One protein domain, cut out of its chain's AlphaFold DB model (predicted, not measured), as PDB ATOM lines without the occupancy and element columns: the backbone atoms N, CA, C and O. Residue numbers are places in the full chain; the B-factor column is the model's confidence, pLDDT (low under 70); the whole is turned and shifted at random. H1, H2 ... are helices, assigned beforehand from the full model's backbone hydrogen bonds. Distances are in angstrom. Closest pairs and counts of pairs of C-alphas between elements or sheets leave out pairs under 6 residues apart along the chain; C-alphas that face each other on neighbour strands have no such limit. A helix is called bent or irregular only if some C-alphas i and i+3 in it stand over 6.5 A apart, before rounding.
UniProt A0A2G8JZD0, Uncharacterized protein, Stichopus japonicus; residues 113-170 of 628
ATOM      1  N   THR A 113      46.533 -26.925 -11.556       84.38
ATOM      2  CA  THR A 113      46.360 -25.482 -11.783       84.38
ATOM      3  C   THR A 113      46.148 -25.169 -13.264       84.38
ATOM      4  O   THR A 113      45.264 -24.384 -13.604       84.38
ATOM      5  N   ALA A 114      46.900 -25.809 -14.163       81.31
ATOM      6  CA  ALA A 114      46.730 -25.644 -15.606       81.31
ATOM      7  C   ALA A 114      45.331 -26.088 -16.074       81.31
ATOM      8  O   ALA A 114      44.672 -25.372 -16.833       81.31
ATOM      9  N   ASN A 115      44.826 -27.215 -15.562       84.38
ATOM     10  CA  ASN A 115      43.464 -27.672 -15.834       84.38
ATOM     11  C   ASN A 115      42.404 -26.689 -15.309       84.38
ATOM     12  O   ASN A 115      41.452 -26.377 -16.027       84.38
ATOM     13  N   ALA A 116      42.580 -26.155 -14.097       86.69
ATOM     14  CA  ALA A 116      41.676 -25.152 -13.541       86.69
ATOM     15  C   ALA A 116      41.628 -23.877 -14.404       86.69
ATOM     16  O   ALA A 116      40.544 -23.365 -14.677       86.69
ATOM     17  N   LEU A 117      42.772 -23.411 -14.919       84.19
ATOM     18  CA  LEU A 117      42.835 -22.275 -15.847       84.19
ATOM     19  C   LEU A 117      42.093 -22.557 -17.162       84.19
ATOM     20  O   LEU A 117      41.311 -21.720 -17.615       84.19
ATOM     21  N   ARG A 118      42.257 -23.753 -17.740       81.06
ATOM     22  CA  ARG A 118      41.532 -24.162 -18.956       81.06
ATOM     23  C   ARG A 118      40.026 -24.275 -18.717       81.06
ATOM     24  O   ARG A 118      39.219 -23.997 -19.604       81.06
ATOM     25  N   ASN A 119      39.629 -24.662 -17.510       87.00
ATOM     26  CA  ASN A 119      38.232 -24.694 -17.104       87.00
ATOM     27  C   ASN A 119      37.651 -23.290 -16.907       87.00
ATOM     28  O   ASN A 119      36.514 -23.058 -17.309       87.00
ATOM     29  N   ILE A 120      38.417 -22.352 -16.339       86.50
ATOM     30  CA  ILE A 120      38.021 -20.940 -16.222       86.50
ATOM     31  C   ILE A 120      37.778 -20.353 -17.602       86.50
ATOM     32  O   ILE A 120      36.742 -19.735 -17.822       86.50
ATOM     33  N   GLU A 121      38.693 -20.589 -18.538       82.44
ATOM     34  CA  GLU A 121      38.513 -20.179 -19.922       82.44
ATOM     35  C   GLU A 121      37.192 -20.722 -20.466       82.44
ATOM     36  O   GLU A 121      36.305 -19.946 -20.804       82.44
ATOM     37  N   ARG A 122      37.002 -22.045 -20.469       85.38
ATOM     38  CA  ARG A 122      35.768 -22.684 -20.961       85.38
ATOM     39  C   ARG A 122      34.501 -22.152 -20.282       85.38
ATOM     40  O   ARG A 122      33.471 -22.038 -20.938       85.38
ATOM     41  N   ALA A 123      34.571 -21.798 -18.999       86.81
ATOM     42  CA  ALA A 123      33.463 -21.191 -18.269       86.81
ATOM     43  C   ALA A 123      33.111 -19.794 -18.806       86.81
ATOM     44  O   ALA A 123      31.938 -19.426 -18.829       86.81
ATOM     45  N   GLN A 124      34.101 -19.028 -19.271       84.19
ATOM     46  CA  GLN A 124      33.886 -17.726 -19.910       84.19
ATOM     47  C   GLN A 124      33.292 -17.843 -21.317       84.19
ATOM     48  O   GLN A 124      32.572 -16.944 -21.739       84.19
ATOM     49  N   TRP A 125      33.522 -18.961 -22.011       83.88
ATOM     50  CA  TRP A 125      32.881 -19.261 -23.297       83.88
ATOM     51  C   TRP A 125      31.411 -19.707 -23.162       83.88
ATOM     52  O   TRP A 125      30.734 -19.892 -24.173       83.88
ATOM     53  N   GLN A 126      30.878 -19.870 -21.943       83.38
ATOM     54  CA  GLN A 126      29.454 -20.153 -21.753       83.38
ATOM     55  C   GLN A 126      28.602 -18.895 -21.942       83.38
ATOM     56  O   GLN A 126      28.854 -17.847 -21.346       83.38
ATOM     57  N   THR A 127      27.540 -19.021 -22.736       85.25
ATOM     58  CA  THR A 127      26.602 -17.922 -22.980       85.25
ATOM     59  C   THR A 127      25.855 -17.533 -21.703       85.25
ATOM     60  O   THR A 127      25.575 -18.364 -20.836       85.25
ATOM     61  N   THR A 128      25.469 -16.261 -21.598       80.69
ATOM     62  CA  THR A 128      24.615 -15.771 -20.502       80.69
ATOM     63  C   THR A 128      23.279 -16.510 -20.446       80.69
ATOM     64  O   THR A 128      22.775 -16.771 -19.359       80.69
ATOM     65  N   TYR A 129      22.743 -16.913 -21.603       80.94
ATOM     66  CA  TYR A 129      21.554 -17.756 -21.690       80.94
ATOM     67  C   TYR A 129      21.755 -19.098 -20.977       80.94
ATOM     68  O   TYR A 129      20.974 -19.428 -20.092       80.94
ATOM     69  N   ASN A 130      22.846 -19.820 -21.260       80.06
ATOM     70  CA  ASN A 130      23.140 -21.096 -20.596       80.06
ATOM     71  C   ASN A 130      23.373 -20.937 -19.085       80.06
ATOM     72  O   ASN A 130      23.074 -21.848 -18.320       80.06
ATOM     73  N   ARG A 131      23.882 -19.779 -18.645       78.44
ATOM     74  CA  ARG A 131      24.080 -19.481 -17.217       78.44
ATOM     75  C   ARG A 131      22.790 -19.085 -16.496       78.44
ATOM     76  O   ARG A 131      22.682 -19.322 -15.301       78.44
ATOM     77  N   ASN A 132      21.817 -18.492 -17.183       73.62
ATOM     78  CA  ASN A 132      20.612 -17.956 -16.539       73.62
ATOM     79  C   ASN A 132      19.372 -18.836 -16.741       73.62
ATOM     80  O   ASN A 132      18.462 -18.806 -15.918       73.62
ATOM     81  N   PHE A 133      19.316 -19.611 -17.823       66.19
ATOM     82  CA  PHE A 133      18.132 -20.359 -18.231       66.19
ATOM     83  C   PHE A 133      18.340 -21.869 -18.062       66.19
ATOM     84  O   PHE A 133      18.349 -22.629 -19.024       66.19
ATOM     85  N   THR A 134      18.514 -22.313 -16.812       69.12
ATOM     86  CA  THR A 134      18.636 -23.748 -16.473       69.12
ATOM     87  C   THR A 134      17.305 -24.405 -16.082       69.12
ATOM     88  O   THR A 134      17.276 -25.553 -15.646       69.12
ATOM     89  N   GLY A 135      16.187 -23.680 -16.205       66.06
ATOM     90  CA  GLY A 135      14.840 -24.143 -15.845       66.06
ATOM     91  C   GLY A 135      14.508 -24.073 -14.347       66.06
ATOM     92  O   GLY A 135      13.346 -23.889 -14.002       66.06
ATOM     93  N   TYR A 136      15.506 -24.131 -13.461       65.56
ATOM     94  CA  TYR A 136      15.315 -24.155 -11.999       65.56
ATOM     95  C   TYR A 136      15.891 -22.934 -11.265       65.56
ATOM     96  O   TYR A 136      15.956 -22.925 -10.039       65.56
ATOM     97  N   GLY A 137      16.306 -21.904 -12.006       69.69
ATOM     98  CA  GLY A 137      16.948 -20.706 -11.466       69.69
ATOM     99  C   GLY A 137      18.311 -20.421 -12.107       69.69
ATOM    100  O   GLY A 137      18.626 -20.987 -13.165       69.69
ATOM    101  N   PRO A 138      19.111 -19.521 -11.505       68.81
ATOM    102  CA  PRO A 138      20.470 -19.256 -11.967       68.81
ATOM    103  C   PRO A 138      21.312 -20.539 -11.933       68.81
ATOM    104  O   PRO A 138      21.144 -21.377 -11.049       68.81
ATOM    105  N   ALA A 139      22.206 -20.710 -12.909       76.31
ATOM    106  CA  ALA A 139      23.061 -21.887 -12.989       76.31
ATOM    107  C   ALA A 139      23.977 -21.992 -11.768       76.31
ATOM    108  O   ALA A 139      24.583 -21.007 -11.336       76.31
ATOM    109  N   ASN A 140      24.142 -23.217 -11.276       80.50
ATOM    110  CA  ASN A 140      25.117 -23.509 -10.236       80.50
ATOM    111  C   ASN A 140      26.536 -23.178 -10.696       80.50
ATOM    112  O   ASN A 140      26.886 -23.304 -11.874       80.50
ATOM    113  N   ALA A 141      27.377 -22.804  -9.732       83.69
ATOM    114  CA  ALA A 141      28.792 -22.579  -9.977       83.69
ATOM    115  C   ALA A 141      29.426 -23.820 -10.622       83.69
ATOM    116  O   ALA A 141      29.163 -24.950 -10.209       83.69
ATOM    117  N   LEU A 142      30.260 -23.621 -11.642       87.50
ATOM    118  CA  LEU A 142      30.971 -24.713 -12.307       87.50
ATOM    119  C   LEU A 142      32.117 -25.212 -11.425       87.50
ATOM    120  O   LEU A 142      32.810 -24.425 -10.778       87.50
ATOM    121  N   ARG A 143      32.348 -26.525 -11.428       88.44
ATOM    122  CA  ARG A 143      33.496 -27.154 -10.779       88.44
ATOM    123  C   ARG A 143      34.735 -26.933 -11.642       88.44
ATOM    124  O   ARG A 143      34.946 -27.626 -12.636       88.44
ATOM    125  N   LEU A 144      35.531 -25.935 -11.266       89.75
ATOM    126  CA  LEU A 144      36.766 -25.575 -11.967       89.75
ATOM    127  C   LEU A 144      37.931 -26.497 -11.603       89.75
ATOM    128  O   LEU A 144      38.774 -26.764 -12.454       89.75
ATOM    129  N   ASP A 145      37.956 -27.017 -10.378       89.69
ATOM    130  CA  ASP A 145      38.928 -28.024  -9.966       89.69
ATOM    131  C   ASP A 145      38.345 -29.439 -10.126       89.69
ATOM    132  O   ASP A 145      37.593 -29.946  -9.288       89.69
ATOM    133  N   ASN A 146      38.632 -30.048 -11.275       90.38
ATOM    134  CA  ASN A 146      38.188 -31.396 -11.633       90.38
ATOM    135  C   ASN A 146      39.311 -32.231 -12.265       90.38
ATOM    136  O   ASN A 146      39.035 -33.100 -13.089       90.38
ATOM    137  N   PHE A 147      40.573 -31.938 -11.927       89.12
ATOM    138  CA  PHE A 147      41.728 -32.611 -12.531       89.12
ATOM    139  C   PHE A 147      41.702 -34.121 -12.280       89.12
ATOM    140  O   PHE A 147      41.745 -34.895 -13.231       89.12
ATOM    141  N   ASP A 148      41.512 -34.518 -11.023       90.25
ATOM    142  CA  ASP A 148      41.538 -35.924 -10.611       90.25
ATOM    143  C   ASP A 148      40.409 -36.725 -11.290       90.25
ATOM    144  O   ASP A 148      40.641 -37.772 -11.887       90.25
ATOM    145  N   GLN A 149      39.197 -36.157 -11.353       89.69
ATOM    146  CA  GLN A 149      38.050 -36.769 -12.041       89.69
ATOM    147  C   GLN A 149      38.264 -36.931 -13.551       89.69
ATOM    148  O   GLN A 149      37.791 -37.897 -14.155       89.69
ATOM    149  N   LYS A 150      38.931 -35.961 -14.190       89.75
ATOM    150  CA  LYS A 150      39.269 -36.054 -15.615       89.75
ATOM    151  C   LYS A 150      40.295 -37.152 -15.851       89.75
ATOM    152  O   LYS A 150      40.102 -37.932 -16.777       89.75
ATOM    153  N   LEU A 151      41.313 -37.233 -14.996       89.62
ATOM    154  CA  LEU A 151      42.352 -38.253 -15.069       89.62
ATOM    155  C   LEU A 151      41.763 -39.661 -14.912       89.62
ATOM    156  O   LEU A 151      42.036 -40.533 -15.727       89.62
ATOM    157  N   GLU A 152      40.890 -39.876 -13.926       89.75
ATOM    158  CA  GLU A 152      40.204 -41.161 -13.734       89.75
ATOM    159  C   GLU A 152      39.345 -41.551 -14.944       89.75
ATOM    160  O   GLU A 152      39.330 -42.708 -15.373       89.75
ATOM    161  N   LYS A 153      38.616 -40.588 -15.520       89.06
ATOM    162  CA  LYS A 153      37.782 -40.842 -16.696       89.06
ATOM    163  C   LYS A 153      38.626 -41.153 -17.930       89.06
ATOM    164  O   LYS A 153      38.260 -42.051 -18.688       89.06
ATOM    165  N   GLU A 154      39.734 -40.448 -18.117       89.69
ATOM    166  CA  GLU A 154      40.688 -40.705 -19.193       89.69
ATOM    167  C   GLU A 154      41.313 -42.095 -19.048       89.69
ATOM    168  O   GLU A 154      41.290 -42.864 -20.002       89.69
ATOM    169  N   GLN A 155      41.744 -42.486 -17.846       90.50
ATOM    170  CA  GLN A 155      42.255 -43.836 -17.581       90.50
ATOM    171  C   GLN A 155      41.215 -44.926 -17.872       90.50
ATOM    172  O   GLN A 155      41.553 -45.981 -18.400       90.50
ATOM    173  N   ARG A 156      39.939 -44.678 -17.551       92.19
ATOM    174  CA  ARG A 156      38.857 -45.648 -17.770       92.19
ATOM    175  C   ARG A 156      38.431 -45.760 -19.236       92.19
ATOM    176  O   ARG A 156      38.069 -46.845 -19.674       92.19
ATOM    177  N   THR A 157      38.383 -44.645 -19.962       88.50
ATOM    178  CA  THR A 157      37.769 -44.580 -21.304       88.50
ATOM    179  C   THR A 157      38.773 -44.413 -22.439       88.50
ATOM    180  O   THR A 157      38.403 -44.588 -23.595       88.50
ATOM    181  N   GLY A 158      40.020 -44.052 -22.134       85.12
ATOM    182  CA  GLY A 158      41.019 -43.626 -23.114       85.12
ATOM    183  C   GLY A 158      40.685 -42.295 -23.798       85.12
ATOM    184  O   GLY A 158      41.350 -41.924 -24.759       85.12
ATOM    185  N   ILE A 159      39.638 -41.591 -23.347       85.44
ATOM    186  CA  ILE A 159      39.142 -40.356 -23.957       85.44
ATOM    187  C   ILE A 159      39.242 -39.223 -22.939       85.44
ATOM    188  O   ILE A 159      38.678 -39.290 -21.844       85.44
ATOM    189  N   GLU A 160      39.916 -38.146 -23.329       81.94
ATOM    190  CA  GLU A 160      40.054 -36.958 -22.494       81.94
ATOM    191  C   GLU A 160      38.702 -36.251 -22.280       81.94
ATOM    192  O   GLU A 160      37.984 -35.918 -23.227       81.94
ATOM    193  N   ASP A 161      38.359 -35.938 -21.025       84.50
ATOM    194  CA  ASP A 161      37.126 -35.209 -20.713       84.50
ATOM    195  C   ASP A 161      37.337 -33.692 -20.773       84.50
ATOM    196  O   ASP A 161      38.184 -33.103 -20.092       84.50
ATOM    197  N   HIS A 162      36.544 -33.024 -21.606       82.12
ATOM    198  CA  HIS A 162      36.557 -31.570 -21.733       82.12
ATOM    199  C   HIS A 162      35.349 -30.875 -21.104       82.12
ATOM    200  O   HIS A 162      35.317 -29.641 -21.053       82.12
ATOM    201  N   GLY A 163      34.391 -31.642 -20.586       85.31
ATOM    202  CA  GLY A 163      33.178 -31.120 -19.981       85.31
ATOM    203  C   GLY A 163      33.448 -30.313 -18.712       85.31
ATOM    204  O   GLY A 163      34.265 -30.685 -17.867       85.31
ATOM    205  N   LEU A 164      32.717 -29.208 -18.571       87.56
ATOM    206  CA  LEU A 164      32.555 -28.512 -17.299       87.56
ATOM    207  C   LEU A 164      31.266 -28.993 -16.649       87.56
ATOM    208  O   LEU A 164      30.202 -28.924 -17.260       87.56
ATOM    209  N   ARG A 165      31.369 -29.472 -15.411       84.69
ATOM    210  CA  ARG A 165      30.223 -29.914 -14.611       84.69
ATOM    211  C   ARG A 165      29.940 -28.883 -13.533       84.69
ATOM    212  O   ARG A 165      30.840 -28.147 -13.128       84.69
ATOM    213  N   THR A 166      28.699 -28.808 -13.077       84.19
ATOM    214  CA  THR A 166      28.353 -27.966 -11.933       84.19
ATOM    215  C   THR A 166      28.992 -28.534 -10.665       84.19
ATOM    216  O   THR A 166      29.148 -29.743 -10.520       84.19
ATOM    217  N   ARG A 167      29.416 -27.654  -9.754       84.00
ATOM    218  CA  ARG A 167      29.952 -28.023  -8.436       84.00
ATOM    219  C   ARG A 167      28.864 -28.609  -7.546       84.00
ATOM    220  O   ARG A 167      29.142 -29.496  -6.754       84.00
ATOM    221  N   SER A 168      27.644 -28.108  -7.697       79.56
ATOM    222  CA  SER A 168      26.458 -28.574  -6.992       79.56
ATOM    223  C   SER A 168      25.363 -28.958  -7.980       79.56
ATOM    224  O   SER A 168      25.291 -28.444  -9.103       79.56
ATOM    225  N   TYR A 169      24.490 -29.861  -7.552       70.31
ATOM    226  CA  TYR A 169      23.227 -30.131  -8.225       70.31
ATOM    227  C   TYR A 169      22.155 -29.176  -7.698       70.31
ATOM    228  O   TYR A 169      22.241 -28.696  -6.568       70.31
ATOM    229  N   ASN A 170      21.148 -28.877  -8.519       64.00
ATOM    230  CA  ASN A 170      19.988 -28.127  -8.052       64.00
ATOM    231  C   ASN A 170      19.218 -29.011  -7.074       64.00
ATOM    232  O   ASN A 170      18.502 -29.919  -7.491       64.00
TER     233      ASN A 170
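AT A GLANCE: This is residues 113 to 170 of the 628 residues of an uncharacterized protein of Stichopus japonicus (UniProt A0A2G8JZD0). Picture an elongated, loosely packed domain in which two helices, H1 and H3, come near each other at their first residues and make a corner, while the short helix H2 lies at the other end of the long axis. The chain goes out along H1 to H2, folds back through the long unnamed residues 133 to 146 to H3, and then turns toward the H2 end again through residues 158 to 170, which pass through the middle. The printed part has 58 residues, with three named helices in the order H1, H2, H3 and no named strand; the class is all helix, although under half of the residues, 28 of 58, are in named elements. It is only just loose, close to compact, with a radius of gyration of the C-alphas of 12.5 A, and the C-alphas span 35 by 20 by 16 A.

IN THESE COORDINATES: Start at the first printed residue and find C-alpha 113 at (46.360, -25.482, -11.783). Here begins H1, residues 113 to 124, the longest helix by residues; it measures 16.8 A from first to last C-alpha and ends at C-alpha 124, at (33.886, -17.726, -19.910). Go on past three residues to Thr 128, where the five-residue helix H2, residues 128 to 132, begins. After Asn 132 you read 14 residues with no named element, 133 to 146, in which x rises from 18.132 at C-alpha 133 to 38.188 at C-alpha 146. Then look at C-alpha 147 at (41.728, -32.611, -12.531): from there H3, residues 147 to 157, runs 15.4 A to C-alpha 157 at (37.769, -44.580, -21.304). The last 13 residues, 158 to 170, again hold no named element, and x falls from 41.019 at C-alpha 158 to 19.988 at C-alpha 170.

HOW THE PARTS SIT: Begin with H1 and look from it to H3. The two are close but not clearly touching, with 2 pairs of C-alphas within 8 A. Their closest C-alphas are those of Asn 115 and Phe 147, 6.2 A apart. Their lines stand at 90 degrees, about perpendicular, and their centres are 16.6 A apart. Turn next to H2: it follows H1 by a tight link of 3 residues, yet H1 and H2 are apart, with no C-alpha of the one within 8 A of the other. H2 and H3 are apart by the same measure. Now check the backbone O and N atoms: in H1, H2 and H3 every O i to N i+4 pair is within hydrogen-bond range. You will find no bent or irregular helix here.

THE WHOLE: Look for the two C-alphas farthest apart, those of Gly 137 and Gly 158; they are 35.2 A from each other. The first and last printed C-alphas, of Thr 113 and Asn 170, are 26.8 A apart. The printed part has no cut. The link from H2 to H3 is long, 14 residues, and its C-alphas lie 5 to 18 A from the mean of the C-alphas at (32.783, -27.946, -15.932). The C-alphas of residues 158 to 170 lie 1 to 19 A from that mean. Read the B-factor column for the model's confidence: the mean pLDDT of the printed part is 82.7, and H3 has a mean of 90. Seven residues are under 70, namely residues 133 to 138 and residue 170.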